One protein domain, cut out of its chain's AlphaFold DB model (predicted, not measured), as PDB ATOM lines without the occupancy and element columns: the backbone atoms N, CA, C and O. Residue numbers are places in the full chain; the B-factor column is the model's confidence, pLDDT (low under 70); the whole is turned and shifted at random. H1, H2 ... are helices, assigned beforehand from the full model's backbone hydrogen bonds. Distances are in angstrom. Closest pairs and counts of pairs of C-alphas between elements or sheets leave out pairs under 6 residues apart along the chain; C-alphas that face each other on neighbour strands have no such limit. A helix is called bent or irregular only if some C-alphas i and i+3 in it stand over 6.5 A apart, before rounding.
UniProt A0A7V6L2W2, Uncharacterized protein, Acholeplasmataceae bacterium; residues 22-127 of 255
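AT A GLANCE: This is residues 22 to 127 of the 255 residues of an uncharacterized protein of Acholeplasmataceae bacterium (UniProt A0A7V6L2W2). One long helix, H5, makes a floor along the longest axis, and H1, H2 and H3 cross over one side of it, H2 in the middle, with the short H4 turning the corner from H3 back to H5. The printed part has 106 residues with five named helices, H1 to H5 in chain order, and no named strand; the class is all helix. It is compact, with a radius of gyration of the C-alphas of 13.8 A and spans of 43 by 32 by 20 A.

IN THESE COORDINATES: H5, residues 102 to 125, is 31.2 A long and ends at C-alpha 125 at (19.373, -31.894, -38.931). It kinks by 38 degrees near residue 115 and is only just irregular, with C-alphas 119 and 122 6.6 A apart. H1, residues 22 to 38, begins at C-alpha 22 at (24.797, -42.928, -32.011) and is 24.4 A long. H2 is residues 52 to 63, 16.2 A. H3, residues 72 to 90, is 25.0 A, with a kink of 95 degrees near residue 84; it is irregular, C-alphas 83 and 86 being 8.4 A apart. H4 is residues 93 to 99, 10.1 A.

HOW THE PARTS SIT: H5 is the hub. Its residues 112 to 117 touch H2, closest at the C-alphas of Gln 53 and Glu 113, 5.2 A, only just about perpendicular at 71 degrees. Residues 25 to 29 of H1 touch H5, closest at the C-alphas of Leu 25 and Leu 123, 6.7 A, a steep tilt of 62 degrees. Residues 73 to 77 of H3 touch H5, closest at the C-alphas of Tyr 74 and Ile 112, 6.6 A, about perpendicular at 86 degrees. H1 and H2 touch at a steep tilt of 47 degrees, closest at the C-alphas of Ile 31 and Phe 56, 6.5 A. H3 and H4 only just touch, only at the corner, with 3 pairs of C-alphas within 8 A, the closest being Leu 87 and Phe 95, 6.6 A. H2 and H3 are near each other; H1 and H3 are apart. Each O i to N i+4 pair is within hydrogen-bond range in H1, H2 and H4, against 11 of 15 in H3 and 16 of 20 in H5.

THE WHOLE: The C-alphas farthest apart, of Leu 22 and Ser 98, are 42.8 A apart. The printed part has no cut. The link from H1 to H2, residues 39 to 51, is long. No printed residue is under 70 in pLDDT.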
ATOM      1  N   LEU A  22      23.606 -42.781 -31.171       84.38
ATOM      2  CA  LEU A  22      24.797 -42.928 -32.011       84.38
ATOM      3  C   LEU A  22      24.667 -44.139 -32.924       84.38
ATOM      4  O   LEU A  22      24.937 -44.055 -34.128       84.38
ATOM      5  N   ASN A  23      24.192 -45.247 -32.359       86.19
ATOM      6  CA  ASN A  23      23.922 -46.454 -33.115       86.19
ATOM      7  C   ASN A  23      22.815 -46.221 -34.155       86.19
ATOM      8  O   ASN A  23      22.979 -46.579 -35.318       86.19
ATOM      9  N   ALA A  24      21.723 -45.537 -33.788       86.88
ATOM     10  CA  ALA A  24      20.657 -45.197 -34.737       86.88
ATOM     11  C   ALA A  24      21.170 -44.358 -35.924       86.88
ATOM     12  O   ALA A  24      20.908 -44.694 -37.081       86.88
ATOM     13  N   LEU A  25      21.948 -43.304 -35.654       90.50
ATOM     14  CA  LEU A  25      22.546 -42.460 -36.695       90.50
ATOM     15  C   LEU A  25      23.451 -43.282 -37.621       90.50
ATOM     16  O   LEU A  25      23.362 -43.144 -38.840       90.50
ATOM     17  N   THR A  26      24.271 -44.167 -37.053       92.62
ATOM     18  CA  THR A  26      25.194 -45.029 -37.806       92.62
ATOM     19  C   THR A  26      24.447 -45.995 -38.721       92.62
ATOM     20  O   THR A  26      24.747 -46.059 -39.915       92.62
ATOM     21  N   ILE A  27      23.438 -46.701 -38.199       93.69
ATOM     22  CA  ILE A  27      22.622 -47.649 -38.969       93.69
ATOM     23  C   ILE A  27      21.930 -46.931 -40.127       93.69
ATOM     24  O   ILE A  27      22.082 -47.325 -41.284       93.69
ATOM     25  N   TYR A  28      21.210 -45.843 -39.850       94.44
ATOM     26  CA  TYR A  28      20.444 -45.141 -40.881       94.44
ATOM     27  C   TYR A  28      21.343 -44.521 -41.950       94.44
ATOM     28  O   TYR A  28      21.027 -44.593 -43.139       94.44
ATOM     29  N   LEU A  29      22.477 -43.941 -41.557       95.75
ATOM     30  CA  LEU A  29      23.416 -43.355 -42.504       95.75
ATOM     31  C   LEU A  29      24.080 -44.434 -43.376       95.75
ATOM     32  O   LEU A  29      24.208 -44.240 -44.585       95.75
ATOM     33  N   SER A  30      24.393 -45.600 -42.801       96.62
ATOM     34  CA  SER A  30      24.921 -46.759 -43.537       96.62
ATOM     35  C   SER A  30      23.910 -47.313 -44.543       96.62
ATOM     36  O   SER A  30      24.271 -47.636 -45.675       96.62
ATOM     37  N   ILE A  31      22.628 -47.388 -44.167       97.25
ATOM     38  CA  ILE A  31      21.550 -47.805 -45.076       97.25
ATOM     39  C   ILE A  31      21.444 -46.830 -46.253       97.25
ATOM     40  O   ILE A  31      21.399 -47.270 -47.401       97.25
ATOM     41  N   ILE A  32      21.448 -45.518 -45.990       96.44
ATOM     42  CA  ILE A  32      21.432 -44.496 -47.049       96.44
ATOM     43  C   ILE A  32      22.639 -44.649 -47.979       96.44
ATOM     44  O   ILE A  32      22.472 -44.547 -49.197       96.44
ATOM     45  N   GLN A  33      23.835 -44.895 -47.434       96.06
ATOM     46  CA  GLN A  33      25.053 -45.064 -48.230       96.06
ATOM     47  C   GLN A  33      24.905 -46.234 -49.198       96.06
ATOM     48  O   GLN A  33      25.027 -46.044 -50.407       96.06
ATOM     49  N   LYS A  34      24.559 -47.415 -48.671       96.62
ATOM     50  CA  LYS A  34      24.362 -48.636 -49.463       96.62
ATOM     51  C   LYS A  34      23.302 -48.438 -50.541       96.62
ATOM     52  O   LYS A  34      23.573 -48.677 -51.711       96.62
ATOM     53  N   LEU A  35      22.140 -47.892 -50.177       95.06
ATOM     54  CA  LEU A  35      21.066 -47.620 -51.135       95.06
ATOM     55  C   LEU A  35      21.500 -46.677 -52.255       95.06
ATOM     56  O   LEU A  35      21.121 -46.888 -53.402       95.06
ATOM     57  N   THR A  36      22.279 -45.644 -51.935       93.00
ATOM     58  CA  THR A  36      22.757 -44.676 -52.931       93.00
ATOM     59  C   THR A  36      23.755 -45.309 -53.901       93.00
ATOM     60  O   THR A  36      23.725 -44.984 -55.086       93.00
ATOM     61  N   VAL A  37      24.620 -46.201 -53.408       93.88
ATOM     62  CA  VAL A  37      25.595 -46.940 -54.227       93.88
ATOM     63  C   VAL A  37      24.896 -47.948 -55.137       93.88
ATOM     64  O   VAL A  37      25.192 -48.004 -56.324       93.88
ATOM     65  N   GLU A  38      23.941 -48.707 -54.600       94.56
ATOM     66  CA  GLU A  38      23.194 -49.722 -55.350       94.56
ATOM     67  C   GLU A  38      22.227 -49.118 -56.382       94.56
ATOM     68  O   GLU A  38      21.876 -49.772 -57.357       94.56
ATOM     69  N   ASN A  39      21.785 -47.873 -56.173       92.19
ATOM     70  CA  ASN A  39      20.761 -47.217 -56.990       92.19
ATOM     71  C   ASN A  39      21.226 -45.829 -57.461       92.19
ATOM     72  O   ASN A  39      20.638 -44.802 -57.079       92.19
ATOM     73  N   PRO A  40      22.288 -45.757 -58.285       91.50
ATOM     74  CA  PRO A  40      22.868 -44.489 -58.698       91.50
ATOM     75  C   PRO A  40      21.848 -43.644 -59.475       91.50
ATOM     76  O   PRO A  40      21.120 -44.122 -60.339       91.50
ATOM     77  N   GLY A  41      21.770 -42.354 -59.145       88.25
ATOM     78  CA  GLY A  41      20.873 -41.400 -59.809       88.25
ATOM     79  C   GLY A  41      19.409 -41.435 -59.349       88.25
ATOM     80  O   GLY A  41      18.676 -40.474 -59.616       88.25
ATOM     81  N   ILE A  42      18.978 -42.454 -58.595       91.62
ATOM     82  CA  ILE A  42      17.612 -42.511 -58.062       91.62
ATOM     83  C   ILE A  42      17.451 -41.493 -56.926       91.62
ATOM     84  O   ILE A  42      18.243 -41.407 -55.988       91.62
ATOM     85  N   LYS A  43      16.411 -40.660 -57.022       92.88
ATOM     86  CA  LYS A  43      16.164 -39.564 -56.072       92.88
ATOM     87  C   LYS A  43      15.418 -40.065 -54.837       92.88
ATOM     88  O   LYS A  43      14.554 -40.926 -54.939       92.88
ATOM     89  N   TRP A  44      15.663 -39.450 -53.684       95.12
ATOM     90  CA  TRP A  44      14.829 -39.633 -52.495       95.12
ATOM     91  C   TRP A  44      13.477 -38.924 -52.673       95.12
ATOM     92  O   TRP A  44      13.397 -37.699 -52.560       95.12
ATOM     93  N   ALA A  45      12.423 -39.677 -52.984       94.25
ATOM     94  CA  ALA A  45      11.073 -39.170 -53.238       94.25
ATOM     95  C   ALA A  45      10.030 -40.242 -52.898       94.25
ATOM     96  O   ALA A  45      10.397 -41.389 -52.662       94.25
ATOM     97  N   ASN A  46       8.765 -39.843 -52.853       92.44
ATOM     98  CA  ASN A  46       7.645 -40.753 -52.667       92.44
ATOM     99  C   ASN A  46       7.410 -41.610 -53.910       92.44
ATOM    100  O   ASN A  46       7.628 -41.155 -55.041       92.44
ATOM    101  N   TYR A  47       6.899 -42.810 -53.717       92.19
ATOM    102  CA  TYR A  47       6.424 -43.668 -54.787       92.19
ATOM    103  C   TYR A  47       5.195 -43.042 -55.483       92.19
ATOM    104  O   TYR A  47       4.397 -42.362 -54.835       92.19
ATOM    105  N   PRO A  48       5.038 -43.176 -56.815       91.19
ATOM    106  CA  PRO A  48       5.865 -43.943 -57.752       91.19
ATOM    107  C   PRO A  48       7.112 -43.206 -58.264       91.19
ATOM    108  O   PRO A  48       7.842 -43.741 -59.091       91.19
ATOM    109  N   LYS A  49       7.410 -41.978 -57.807       91.69
ATOM    110  CA  LYS A  49       8.591 -41.231 -58.292       91.69
ATOM    111  C   LYS A  49       9.900 -41.910 -57.884       91.69
ATOM    112  O   LYS A  49      10.904 -41.776 -58.583       91.69
ATOM    113  N   SER A  50       9.903 -42.612 -56.754       92.88
ATOM    114  CA  SER A  50      11.045 -43.373 -56.254       92.88
ATOM    115  C   SER A  50      10.602 -44.470 -55.292       92.88
ATOM    116  O   SER A  50       9.597 -44.320 -54.611       92.88
ATOM    117  N   PHE A  51      11.381 -45.546 -55.213       92.44
ATOM    118  CA  PHE A  51      11.205 -46.621 -54.233       92.44
ATOM    119  C   PHE A  51      12.199 -46.517 -53.056       92.44
ATOM    120  O   PHE A  51      12.169 -47.327 -52.133       92.44
ATOM    121  N   MET A  52      13.074 -45.501 -53.051       94.69
ATOM    122  CA  MET A  52      14.165 -45.367 -52.071       94.69
ATOM    123  C   MET A  52      13.671 -45.253 -50.621       94.69
ATOM    124  O   MET A  52      14.333 -45.748 -49.711       94.69
ATOM    125  N   GLN A  53      12.522 -44.603 -50.390       95.81
ATOM    126  CA  GLN A  53      11.951 -44.450 -49.043       95.81
ATOM    127  C   GLN A  53      11.433 -45.788 -48.498       95.81
ATOM    128  O   GLN A  53      11.653 -46.097 -47.328       95.81
ATOM    129  N   TYR A  54      10.810 -46.596 -49.359       93.81
ATOM    130  CA  TYR A  54      10.359 -47.947 -49.031       93.81
ATOM    131  C   TYR A  54      11.534 -48.869 -48.686       93.81
ATOM    132  O   TYR A  54      11.557 -49.460 -47.607       93.81
ATOM    133  N   GLU A  55      12.555 -48.919 -49.545       94.00
ATOM    134  CA  GLU A  55      13.734 -49.767 -49.318       94.00
ATOM    135  C   GLU A  55      14.513 -49.377 -48.066       94.00
ATOM    136  O   GLU A  55      14.976 -50.243 -47.323       94.00
ATOM    137  N   PHE A  56      14.632 -48.074 -47.793       96.06
ATOM    138  CA  PHE A  56      15.209 -47.616 -46.537       96.06
ATOM    139  C   PHE A  56      14.441 -48.173 -45.342       96.06
ATOM    140  O   PHE A  56      15.060 -48.687 -44.412       96.06
ATOM    141  N   TYR A  57      13.109 -48.080 -45.361       94.00
ATOM    142  CA  TYR A  57      12.292 -48.513 -44.235       94.00
ATOM    143  C   TYR A  57      12.420 -50.017 -43.985       94.00
ATOM    144  O   TYR A  57      12.642 -50.412 -42.845       94.00
ATOM    145  N   ILE A  58      12.390 -50.847 -45.035       92.38
ATOM    146  CA  ILE A  58      12.606 -52.299 -44.909       92.38
ATOM    147  C   ILE A  58      13.950 -52.599 -44.247       92.38
ATOM    148  O   ILE A  58      14.024 -53.390 -43.306       92.38
ATOM    149  N   ARG A  59      15.026 -51.963 -44.726       94.81
ATOM    150  CA  ARG A  59      16.371 -52.176 -44.179       94.81
ATOM    151  C   ARG A  59      16.475 -51.696 -42.738       94.81
ATOM    152  O   ARG A  59      17.178 -52.320 -41.954       94.81
ATOM    153  N   ALA A  60      15.775 -50.620 -42.384       92.88
ATOM    154  CA  ALA A  60      15.726 -50.121 -41.016       92.88
ATOM    155  C   ALA A  60      14.992 -51.101 -40.084       92.88
ATOM    156  O   ALA A  60      15.520 -51.412 -39.021       92.88
ATOM    157  N   VAL A  61      13.845 -51.645 -40.514       91.00
ATOM    158  CA  VAL A  61      13.108 -52.692 -39.781       91.00
ATOM    159  C   VAL A  61      13.991 -53.922 -39.566       91.00
ATOM    160  O   VAL A  61      14.119 -54.391 -38.441       91.00
ATOM    161  N   ALA A  62      14.664 -54.400 -40.617       91.25
ATOM    162  CA  ALA A  62      15.549 -55.561 -40.530       91.25
ATOM    163  C   ALA A  62      16.780 -55.321 -39.636       91.25
ATOM    164  O   ALA A  62      17.218 -56.228 -38.938       91.25
ATOM    165  N   ALA A  63      17.346 -54.110 -39.652       90.62
ATOM    166  CA  ALA A  63      18.531 -53.765 -38.869       90.62
ATOM    167  C   ALA A  63      18.237 -53.473 -37.390       90.62
ATOM    168  O   ALA A  63      19.174 -53.361 -36.599       90.62
ATOM    169  N   SER A  64      16.978 -53.250 -37.006       86.88
ATOM    170  CA  SER A  64      16.607 -52.946 -35.614       86.88
ATOM    171  C   SER A  64      15.192 -53.434 -35.256       86.88
ATOM    172  O   SER A  64      14.349 -52.609 -34.891       86.88
ATOM    173  N   PRO A  65      14.884 -54.743 -35.354       85.06
ATOM    174  CA  PRO A  65      13.526 -55.266 -35.158       85.06
ATOM    175  C   PRO A  65      12.875 -54.830 -33.835       85.06
ATOM    176  O   PRO A  65      11.681 -54.545 -33.784       85.06
ATOM    177  N   GLU A  66      13.677 -54.694 -32.780       82.38
ATOM    178  CA  GLU A  66      13.258 -54.252 -31.452       82.38
ATOM    179  C   GLU A  66      12.674 -52.829 -31.435       82.38
ATOM    180  O   GLU A  66      11.734 -52.543 -30.694       82.38
ATOM    181  N   VAL A  67      13.189 -51.940 -32.289       77.19
ATOM    182  CA  VAL A  67      12.724 -50.548 -32.419       77.19
ATOM    183  C   VAL A  67      11.437 -50.471 -33.227       77.19
ATOM    184  O   VAL A  67      10.596 -49.597 -33.007       77.19
ATOM    185  N   PHE A  68      11.287 -51.383 -34.182       77.75
ATOM    186  CA  PHE A  68      10.190 -51.386 -35.137       77.75
ATOM    187  C   PHE A  68       9.069 -52.359 -34.766       77.75
ATOM    188  O   PHE A  68       8.231 -52.632 -35.608       77.75
ATOM    189  N   SER A  69       8.978 -52.807 -33.515       71.94
ATOM    190  CA  SER A  69       8.040 -53.847 -33.057       71.94
ATOM    191  C   SER A  69       6.563 -53.662 -33.451       71.94
ATOM    192  O   SER A  69       5.840 -54.647 -33.577       71.94
ATOM    193  N   ASN A  70       6.098 -52.428 -33.690       77.69
ATOM    194  CA  ASN A  70       4.758 -52.155 -34.216       77.69
ATOM    195  C   ASN A  70       4.785 -51.721 -35.697       77.69
ATOM    196  O   ASN A  70       4.788 -50.524 -36.036       77.69
ATOM    197  N   HIS A  71       4.784 -52.717 -36.587       82.50
ATOM    198  CA  HIS A  71       4.812 -52.535 -38.040       82.50
ATOM    199  C   HIS A  71       3.761 -53.367 -38.805       82.50
ATOM    200  O   HIS A  71       3.942 -53.619 -39.992       82.50
ATOM    201  N   LYS A  72       2.619 -53.708 -38.186       85.81
ATOM    202  CA  LYS A  72       1.544 -54.512 -38.814       85.81
ATOM    203  C   LYS A  72       1.114 -54.000 -40.198       85.81
ATOM    204  O   LYS A  72       1.089 -54.761 -41.156       85.81
ATOM    205  N   ASN A  73       0.863 -52.694 -40.329       84.19
ATOM    206  CA  ASN A  73       0.483 -52.083 -41.615       84.19
ATOM    207  C   ASN A  73       1.575 -52.243 -42.688       84.19
ATOM    208  O   ASN A  73       1.284 -52.302 -43.881       84.19
ATOM    209  N   TYR A  74       2.843 -52.290 -42.274       86.75
ATOM    210  CA  TYR A  74       3.957 -52.581 -43.168       86.75
ATOM    211  C   TYR A  74       4.000 -54.064 -43.549       86.75
ATOM    212  O   TYR A  74       4.227 -54.351 -44.720       86.75
ATOM    213  N   ASP A  75       3.746 -54.988 -42.620       87.06
ATOM    214  CA  ASP A  75       3.721 -56.428 -42.912       87.06
ATOM    215  C   ASP A  75       2.601 -56.786 -43.891       87.06
ATOM    216  O   ASP A  75       2.821 -57.532 -44.847       87.06
ATOM    217  N   GLU A  76       1.415 -56.203 -43.697       88.12
ATOM    218  CA  GLU A  76       0.269 -56.346 -44.598       88.12
ATOM    219  C   GLU A  76       0.598 -55.808 -45.994       88.12
ATOM    220  O   GLU A  76       0.450 -56.516 -46.993       88.12
ATOM    221  N   PHE A  77       1.135 -54.584 -46.071       87.88
ATOM    222  CA  PHE A  77       1.558 -53.993 -47.340       87.88
ATOM    223  C   PHE A  77       2.653 -54.823 -48.024       87.88
ATOM    224  O   PHE A  77       2.605 -55.066 -49.229       87.88
ATOM    225  N   ARG A  78       3.648 -55.288 -47.265       87.00
ATOM    226  CA  ARG A  78       4.749 -56.094 -47.793       87.00
ATOM    227  C   ARG A  78       4.245 -57.426 -48.323       87.00
ATOM    228  O   ARG A  78       4.670 -57.815 -49.403       87.00
ATOM    229  N   SER A  79       3.332 -58.085 -47.618       88.75
ATOM    230  CA  SER A  79       2.724 -59.345 -48.061       88.75
ATOM    231  C   SER A  79       1.921 -59.159 -49.349       88.75
ATOM    232  O   SER A  79       2.009 -59.986 -50.251       88.75
ATOM    233  N   MET A  80       1.210 -58.034 -49.476       87.50
ATOM    234  CA  MET A  80       0.489 -57.671 -50.698       87.50
ATOM    235  C   MET A  80       1.428 -57.451 -51.897       87.50
ATOM    236  O   MET A  80       1.112 -57.863 -53.012       87.50
ATOM    237  N   ILE A  81       2.567 -56.785 -51.685       86.62
ATOM    238  CA  ILE A  81       3.517 -56.443 -52.755       86.62
ATOM    239  C   ILE A  81       4.512 -57.571 -53.053       86.62
ATOM    240  O   ILE A  81       5.048 -57.601 -54.156       86.62
ATOM    241  N   LEU A  82       4.733 -58.516 -52.132       87.81
ATOM    242  CA  LEU A  82       5.727 -59.591 -52.264       87.81
ATOM    243  C   LEU A  82       5.675 -60.323 -53.623       87.81
ATOM    244  O   LEU A  82       6.732 -60.453 -54.242       87.81
ATOM    245  N   PRO A  83       4.495 -60.721 -54.151       90.94
ATOM    246  CA  PRO A  83       4.404 -61.400 -55.448       90.94
ATOM    247  C   PRO A  83       4.752 -60.506 -56.650       90.94
ATOM    248  O   PRO A  83       4.977 -61.005 -57.747       90.94
ATOM    249  N   TYR A  84       4.782 -59.186 -56.457       89.69
ATOM    250  CA  TYR A  84       4.949 -58.173 -57.499       89.69
ATOM    251  C   TYR A  84       6.166 -57.267 -57.253       89.69
ATOM    252  O   TYR A  84       6.236 -56.171 -57.810       89.69
ATOM    253  N   LEU A  85       7.123 -57.687 -56.416       86.06
ATOM    254  CA  LEU A  85       8.251 -56.846 -55.993       86.06
ATOM    255  C   LEU A  85       9.055 -56.265 -57.158       86.06
ATOM    256  O   LEU A  85       9.397 -55.086 -57.125       86.06
ATOM    257  N   GLU A  86       9.326 -57.058 -58.192       87.88
ATOM    258  CA  GLU A  86      10.085 -56.592 -59.359       87.88
ATOM    259  C   GLU A  86       9.313 -55.538 -60.160       87.88
ATOM    260  O   GLU A  86       9.878 -54.520 -60.557       87.88
ATOM    261  N   LEU A  87       7.996 -55.718 -60.322       89.69
ATOM    262  CA  LEU A  87       7.117 -54.736 -60.969       89.69
ATOM    263  C   LEU A  87       7.003 -53.450 -60.140       89.69
ATOM    264  O   LEU A  87       6.957 -52.345 -60.683       89.69
ATOM    265  N   PHE A  88       6.999 -53.583 -58.815       88.44
ATOM    266  CA  PHE A  88       7.023 -52.456 -57.895       88.44
ATOM    267  C   PHE A  88       8.350 -51.684 -57.984       88.44
ATOM    268  O   PHE A  88       8.349 -50.462 -58.122       88.44
ATOM    269  N   ARG A  89       9.494 -52.377 -57.974       86.12
ATOM    270  CA  ARG A  89      10.830 -51.761 -58.078       86.12
ATOM    271  C   ARG A  89      11.052 -51.083 -59.429       86.12
ATOM    272  O   ARG A  89      11.565 -49.962 -59.475       86.12
ATOM    273  N   SER A  90      10.619 -51.721 -60.516       87.44
ATOM    274  CA  SER A  90      10.705 -51.159 -61.868       87.44
ATOM    275  C   SER A  90       9.708 -50.020 -62.111       87.44
ATOM    276  O   SER A  90       9.891 -49.244 -63.052       87.44
ATOM    277  N   LYS A  91       8.720 -49.846 -61.217       88.44
ATOM    278  CA  LYS A  91       7.607 -48.891 -61.335       88.44
ATOM    279  C   LYS A  91       6.792 -49.147 -62.605       88.44
ATOM    280  O   LYS A  91       6.457 -48.208 -63.333       88.44
ATOM    281  N   ASP A  92       6.503 -50.416 -62.880       88.44
ATOM    282  CA  ASP A  92       5.766 -50.817 -64.073       88.44
ATOM    283  C   ASP A  92       4.401 -50.111 -64.155       88.44
ATOM    284  O   ASP A  92       3.603 -50.113 -63.215       88.44
ATOM    285  N   SER A  93       4.127 -49.484 -65.299       83.75
ATOM    286  CA  SER A  93       2.950 -48.623 -65.462       83.75
ATOM    287  C   SER A  93       1.636 -49.407 -65.469       83.75
ATOM    288  O   SER A  93       0.613 -48.888 -65.013       83.75
ATOM    289  N   SER A  94       1.646 -50.643 -65.968       85.38
ATOM    290  CA  SER A  94       0.459 -51.501 -66.043       85.38
ATOM    291  C   SER A  94       0.104 -52.063 -64.668       85.38
ATOM    292  O   SER A  94      -1.058 -52.029 -64.256       85.38
ATOM    293  N   PHE A  95       1.108 -52.498 -63.908       87.25
ATOM    294  CA  PHE A  95       0.984 -52.893 -62.510       87.25
ATOM    295  C   PHE A  95       0.468 -51.741 -61.642       87.25
ATOM    296  O   PHE A  95      -0.494 -51.912 -60.893       87.25
ATOM    297  N   LEU A  96       1.049 -50.547 -61.793       84.81
ATOM    298  CA  LEU A  96       0.609 -49.359 -61.067       84.81
ATOM    299  C   LEU A  96      -0.875 -49.070 -61.297       84.81
ATOM    300  O   LEU A  96      -1.620 -48.916 -60.337       84.81
ATOM    301  N   LYS A  97      -1.326 -49.058 -62.557       83.56
ATOM    302  CA  LYS A  97      -2.734 -48.792 -62.893       83.56
ATOM    303  C   LYS A  97      -3.692 -49.878 -62.399       83.56
ATOM    304  O   LYS A  97      -4.815 -49.557 -62.028       83.56
ATOM    305  N   SER A  98      -3.274 -51.143 -62.423       84.44
ATOM    306  CA  SER A  98      -4.154 -52.286 -62.143       84.44
ATOM    307  C   SER A  98      -4.209 -52.694 -60.671       84.44
ATOM    308  O   SER A  98      -5.249 -53.162 -60.209       84.44
ATOM    309  N   LYS A  99      -3.103 -52.552 -59.930       82.44
ATOM    310  CA  LYS A  99      -2.957 -53.076 -58.564       82.44
ATOM    311  C   LYS A  99      -2.616 -52.016 -57.526       82.44
ATOM    312  O   LYS A  99      -2.892 -52.247 -56.353       82.44
ATOM    313  N   ILE A 100      -2.057 -50.867 -57.916       82.19
ATOM    314  CA  ILE A 100      -1.687 -49.791 -56.984       82.19
ATOM    315  C   ILE A 100      -2.566 -48.560 -57.219       82.19
ATOM    316  O   ILE A 100      -2.215 -47.597 -57.897       82.19
ATOM    317  N   GLY A 101      -3.746 -48.592 -56.602       82.31
ATOM    318  CA  GLY A 101      -4.648 -47.445 -56.551       82.31
ATOM    319  C   GLY A 101      -4.163 -46.335 -55.606       82.31
ATOM    320  O   GLY A 101      -3.227 -46.506 -54.821       82.31
ATOM    321  N   LYS A 102      -4.862 -45.193 -55.633       85.56
ATOM    322  CA  LYS A 102      -4.570 -44.029 -54.773       85.56
ATOM    323  C   LYS A 102      -4.586 -44.365 -53.277       85.56
ATOM    324  O   LYS A 102      -3.733 -43.876 -52.545       85.56
ATOM    325  N   GLU A 103      -5.508 -45.221 -52.839       86.06
ATOM    326  CA  GLU A 103      -5.612 -45.618 -51.427       86.06
ATOM    327  C   GLU A 103      -4.388 -46.409 -50.952       86.06
ATOM    328  O   GLU A 103      -3.845 -46.134 -49.886       86.06
ATOM    329  N   ILE A 104      -3.871 -47.323 -51.777       86.19
ATOM    330  CA  ILE A 104      -2.670 -48.104 -51.449       86.19
ATOM    331  C   ILE A 104      -1.439 -47.192 -51.373       86.19
ATOM    332  O   ILE A 104      -0.639 -47.316 -50.447       86.19
ATOM    333  N   LEU A 105      -1.313 -46.228 -52.294       87.81
ATOM    334  CA  LEU A 105      -0.249 -45.218 -52.241       87.81
ATOM    335  C   LEU A 105      -0.318 -44.379 -50.963       87.81
ATOM    336  O   LEU A 105       0.712 -44.085 -50.361       87.81
ATOM    337  N   LYS A 106      -1.526 -44.014 -50.528       88.94
ATOM    338  CA  LYS A 106      -1.742 -43.256 -49.295       88.94
ATOM    339  C   LYS A 106      -1.344 -44.067 -48.060       88.94
ATOM    340  O   LYS A 106      -0.628 -43.547 -47.207       88.94
ATOM    341  N   ILE A 107      -1.752 -45.336 -47.984       86.69
ATOM    342  CA  ILE A 107      -1.370 -46.246 -46.894       86.69
ATOM    343  C   ILE A 107       0.152 -46.408 -46.847       86.69
ATOM    344  O   ILE A 107       0.748 -46.296 -45.772       86.69
ATOM    345  N   MET A 108       0.785 -46.617 -48.002       90.31
ATOM    346  CA  MET A 108       2.235 -46.733 -48.122       90.31
ATOM    347  C   MET A 108       2.946 -45.457 -47.657       90.31
ATOM    348  O   MET A 108       3.879 -45.531 -46.854       90.31
ATOM    349  N   ASP A 109       2.502 -44.284 -48.114       91.81
ATOM    350  CA  ASP A 109       3.115 -43.025 -47.705       91.81
ATOM    351  C   ASP A 109       3.006 -42.824 -46.189       91.81
ATOM    352  O   ASP A 109       4.002 -42.560 -45.520       91.81
ATOM    353  N   GLN A 110       1.819 -43.017 -45.617       89.56
ATOM    354  CA  GLN A 110       1.572 -42.773 -44.195       89.56
ATOM    355  C   GLN A 110       2.331 -43.738 -43.278       89.56
ATOM    356  O   GLN A 110       2.865 -43.316 -42.248       89.56
ATOM    357  N   ASN A 111       2.395 -45.020 -43.642       87.56
ATOM    358  CA  ASN A 111       2.906 -46.067 -42.755       87.56
ATOM    359  C   ASN A 111       4.373 -46.422 -42.995       87.56
ATOM    360  O   ASN A 111       5.020 -46.924 -42.080       87.56
ATOM    361  N   ILE A 112       4.914 -46.157 -44.186       91.62
ATOM    362  CA  ILE A 112       6.267 -46.577 -44.572       91.62
ATOM    363  C   ILE A 112       7.109 -45.357 -44.943       91.62
ATOM    364  O   ILE A 112       8.115 -45.071 -44.292       91.62
ATOM    365  N   GLU A 113       6.704 -44.593 -45.957       93.69
ATOM    366  CA  GLU A 113       7.549 -43.514 -46.479       93.69
ATOM    367  C   GLU A 113       7.686 -42.350 -45.488       93.69
ATOM    368  O   GLU A 113       8.772 -41.798 -45.300       93.69
ATOM    369  N   ASN A 114       6.611 -42.008 -44.778       91.62
ATOM    370  CA  ASN A 114       6.632 -40.998 -43.727       91.62
ATOM    371  C   ASN A 114       7.555 -41.400 -42.579       91.62
ATOM    372  O   ASN A 114       8.334 -40.579 -42.091       91.62
ATOM    373  N   ARG A 115       7.540 -42.682 -42.209       90.25
ATOM    374  CA  ARG A 115       8.460 -43.249 -41.223       90.25
ATOM    375  C   ARG A 115       9.909 -43.169 -41.712       90.25
ATOM    376  O   ARG A 115      10.767 -42.663 -40.995       90.25
ATOM    377  N   ALA A 116      10.190 -43.538 -42.963       93.19
ATOM    378  CA  ALA A 116      11.517 -43.369 -43.561       93.19
ATOM    379  C   ALA A 116      12.001 -41.906 -43.519       93.19
ATOM    380  O   ALA A 116      13.148 -41.620 -43.160       93.19
ATOM    381  N   ARG A 117      11.128 -40.943 -43.842       92.94
ATOM    382  CA  ARG A 117      11.451 -39.511 -43.728       92.94
ATOM    383  C   ARG A 117      11.742 -39.123 -42.285       92.94
ATOM    384  O   ARG A 117      12.734 -38.434 -42.052       92.94
ATOM    385  N   PHE A 118      10.925 -39.584 -41.345       88.62
ATOM    386  CA  PHE A 118      11.070 -39.323 -39.919       88.62
ATOM    387  C   PHE A 118      12.430 -39.785 -39.382       88.62
ATOM    388  O   PHE A 118      13.182 -38.955 -38.874       88.62
ATOM    389  N   TYR A 119      12.813 -41.048 -39.594       88.06
ATOM    390  CA  TYR A 119      14.086 -41.586 -39.090       88.06
ATOM    391  C   TYR A 119      15.317 -40.967 -39.756       88.06
ATOM    392  O   TYR A 119      16.357 -40.784 -39.126       88.06
ATOM    393  N   THR A 120      15.204 -40.568 -41.025       92.31
ATOM    394  CA  THR A 120      16.303 -39.892 -41.732       92.31
ATOM    395  C   THR A 120      16.378 -38.392 -41.452       92.31
ATOM    396  O   THR A 120      17.374 -37.761 -41.806       92.31
ATOM    397  N   ASN A 121      15.365 -37.782 -40.824       89.50
ATOM    398  CA  ASN A 121      15.362 -36.339 -40.571       89.50
ATOM    399  C   ASN A 121      16.504 -35.916 -39.646       89.50
ATOM    400  O   ASN A 121      17.085 -34.857 -39.873       89.50
ATOM    401  N   ASN A 122      16.863 -36.732 -38.652       86.50
ATOM    402  CA  ASN A 122      17.973 -36.400 -37.760       86.50
ATOM    403  C   ASN A 122      19.311 -36.348 -38.493       86.50
ATOM    404  O   ASN A 122      20.061 -35.399 -38.293       86.50
ATOM    405  N   LEU A 123      19.553 -37.248 -39.450       92.19
ATOM    406  CA  LEU A 123      20.737 -37.173 -40.314       92.19
ATOM    407  C   LEU A 123      20.811 -35.842 -41.073       92.19
ATOM    408  O   LEU A 123      21.891 -35.287 -41.259       92.19
ATOM    409  N   VAL A 124      19.659 -35.301 -41.488       91.94
ATOM    410  CA  VAL A 124      19.585 -33.996 -42.157       91.94
ATOM    411  C   VAL A 124      19.788 -32.836 -41.184       91.94
ATOM    412  O   VAL A 124      20.460 -31.862 -41.529       91.94
ATOM    413  N   LYS A 125      19.223 -32.919 -39.976       86.88
ATOM    414  CA  LYS A 125      19.373 -31.894 -38.931       86.88
ATOM    415  C   LYS A 125      20.825 -31.780 -38.458       86.88
ATOM    416  O   LYS A 125      21.330 -30.666 -38.388       86.88
ATOM    417  N   PHE A 126      21.494 -32.912 -38.236       88.06
ATOM    418  CA  PHE A 126      22.918 -32.985 -37.895       88.06
ATOM    419  C   PHE A 126      23.850 -32.683 -39.076       88.06
ATOM    420  O   PHE A 126      25.056 -32.586 -38.893       88.06
ATOM    421  N   GLY A 127      23.323 -32.554 -40.296       92.31
ATOM    422  CA  GLY A 127      24.135 -32.250 -41.472       92.31
ATOM    423  C   GLY A 127      24.935 -33.433 -42.022       92.31
ATOM    424  O   GLY A 127      25.754 -33.227 -42.914       92.31
TER     425      GLY A 127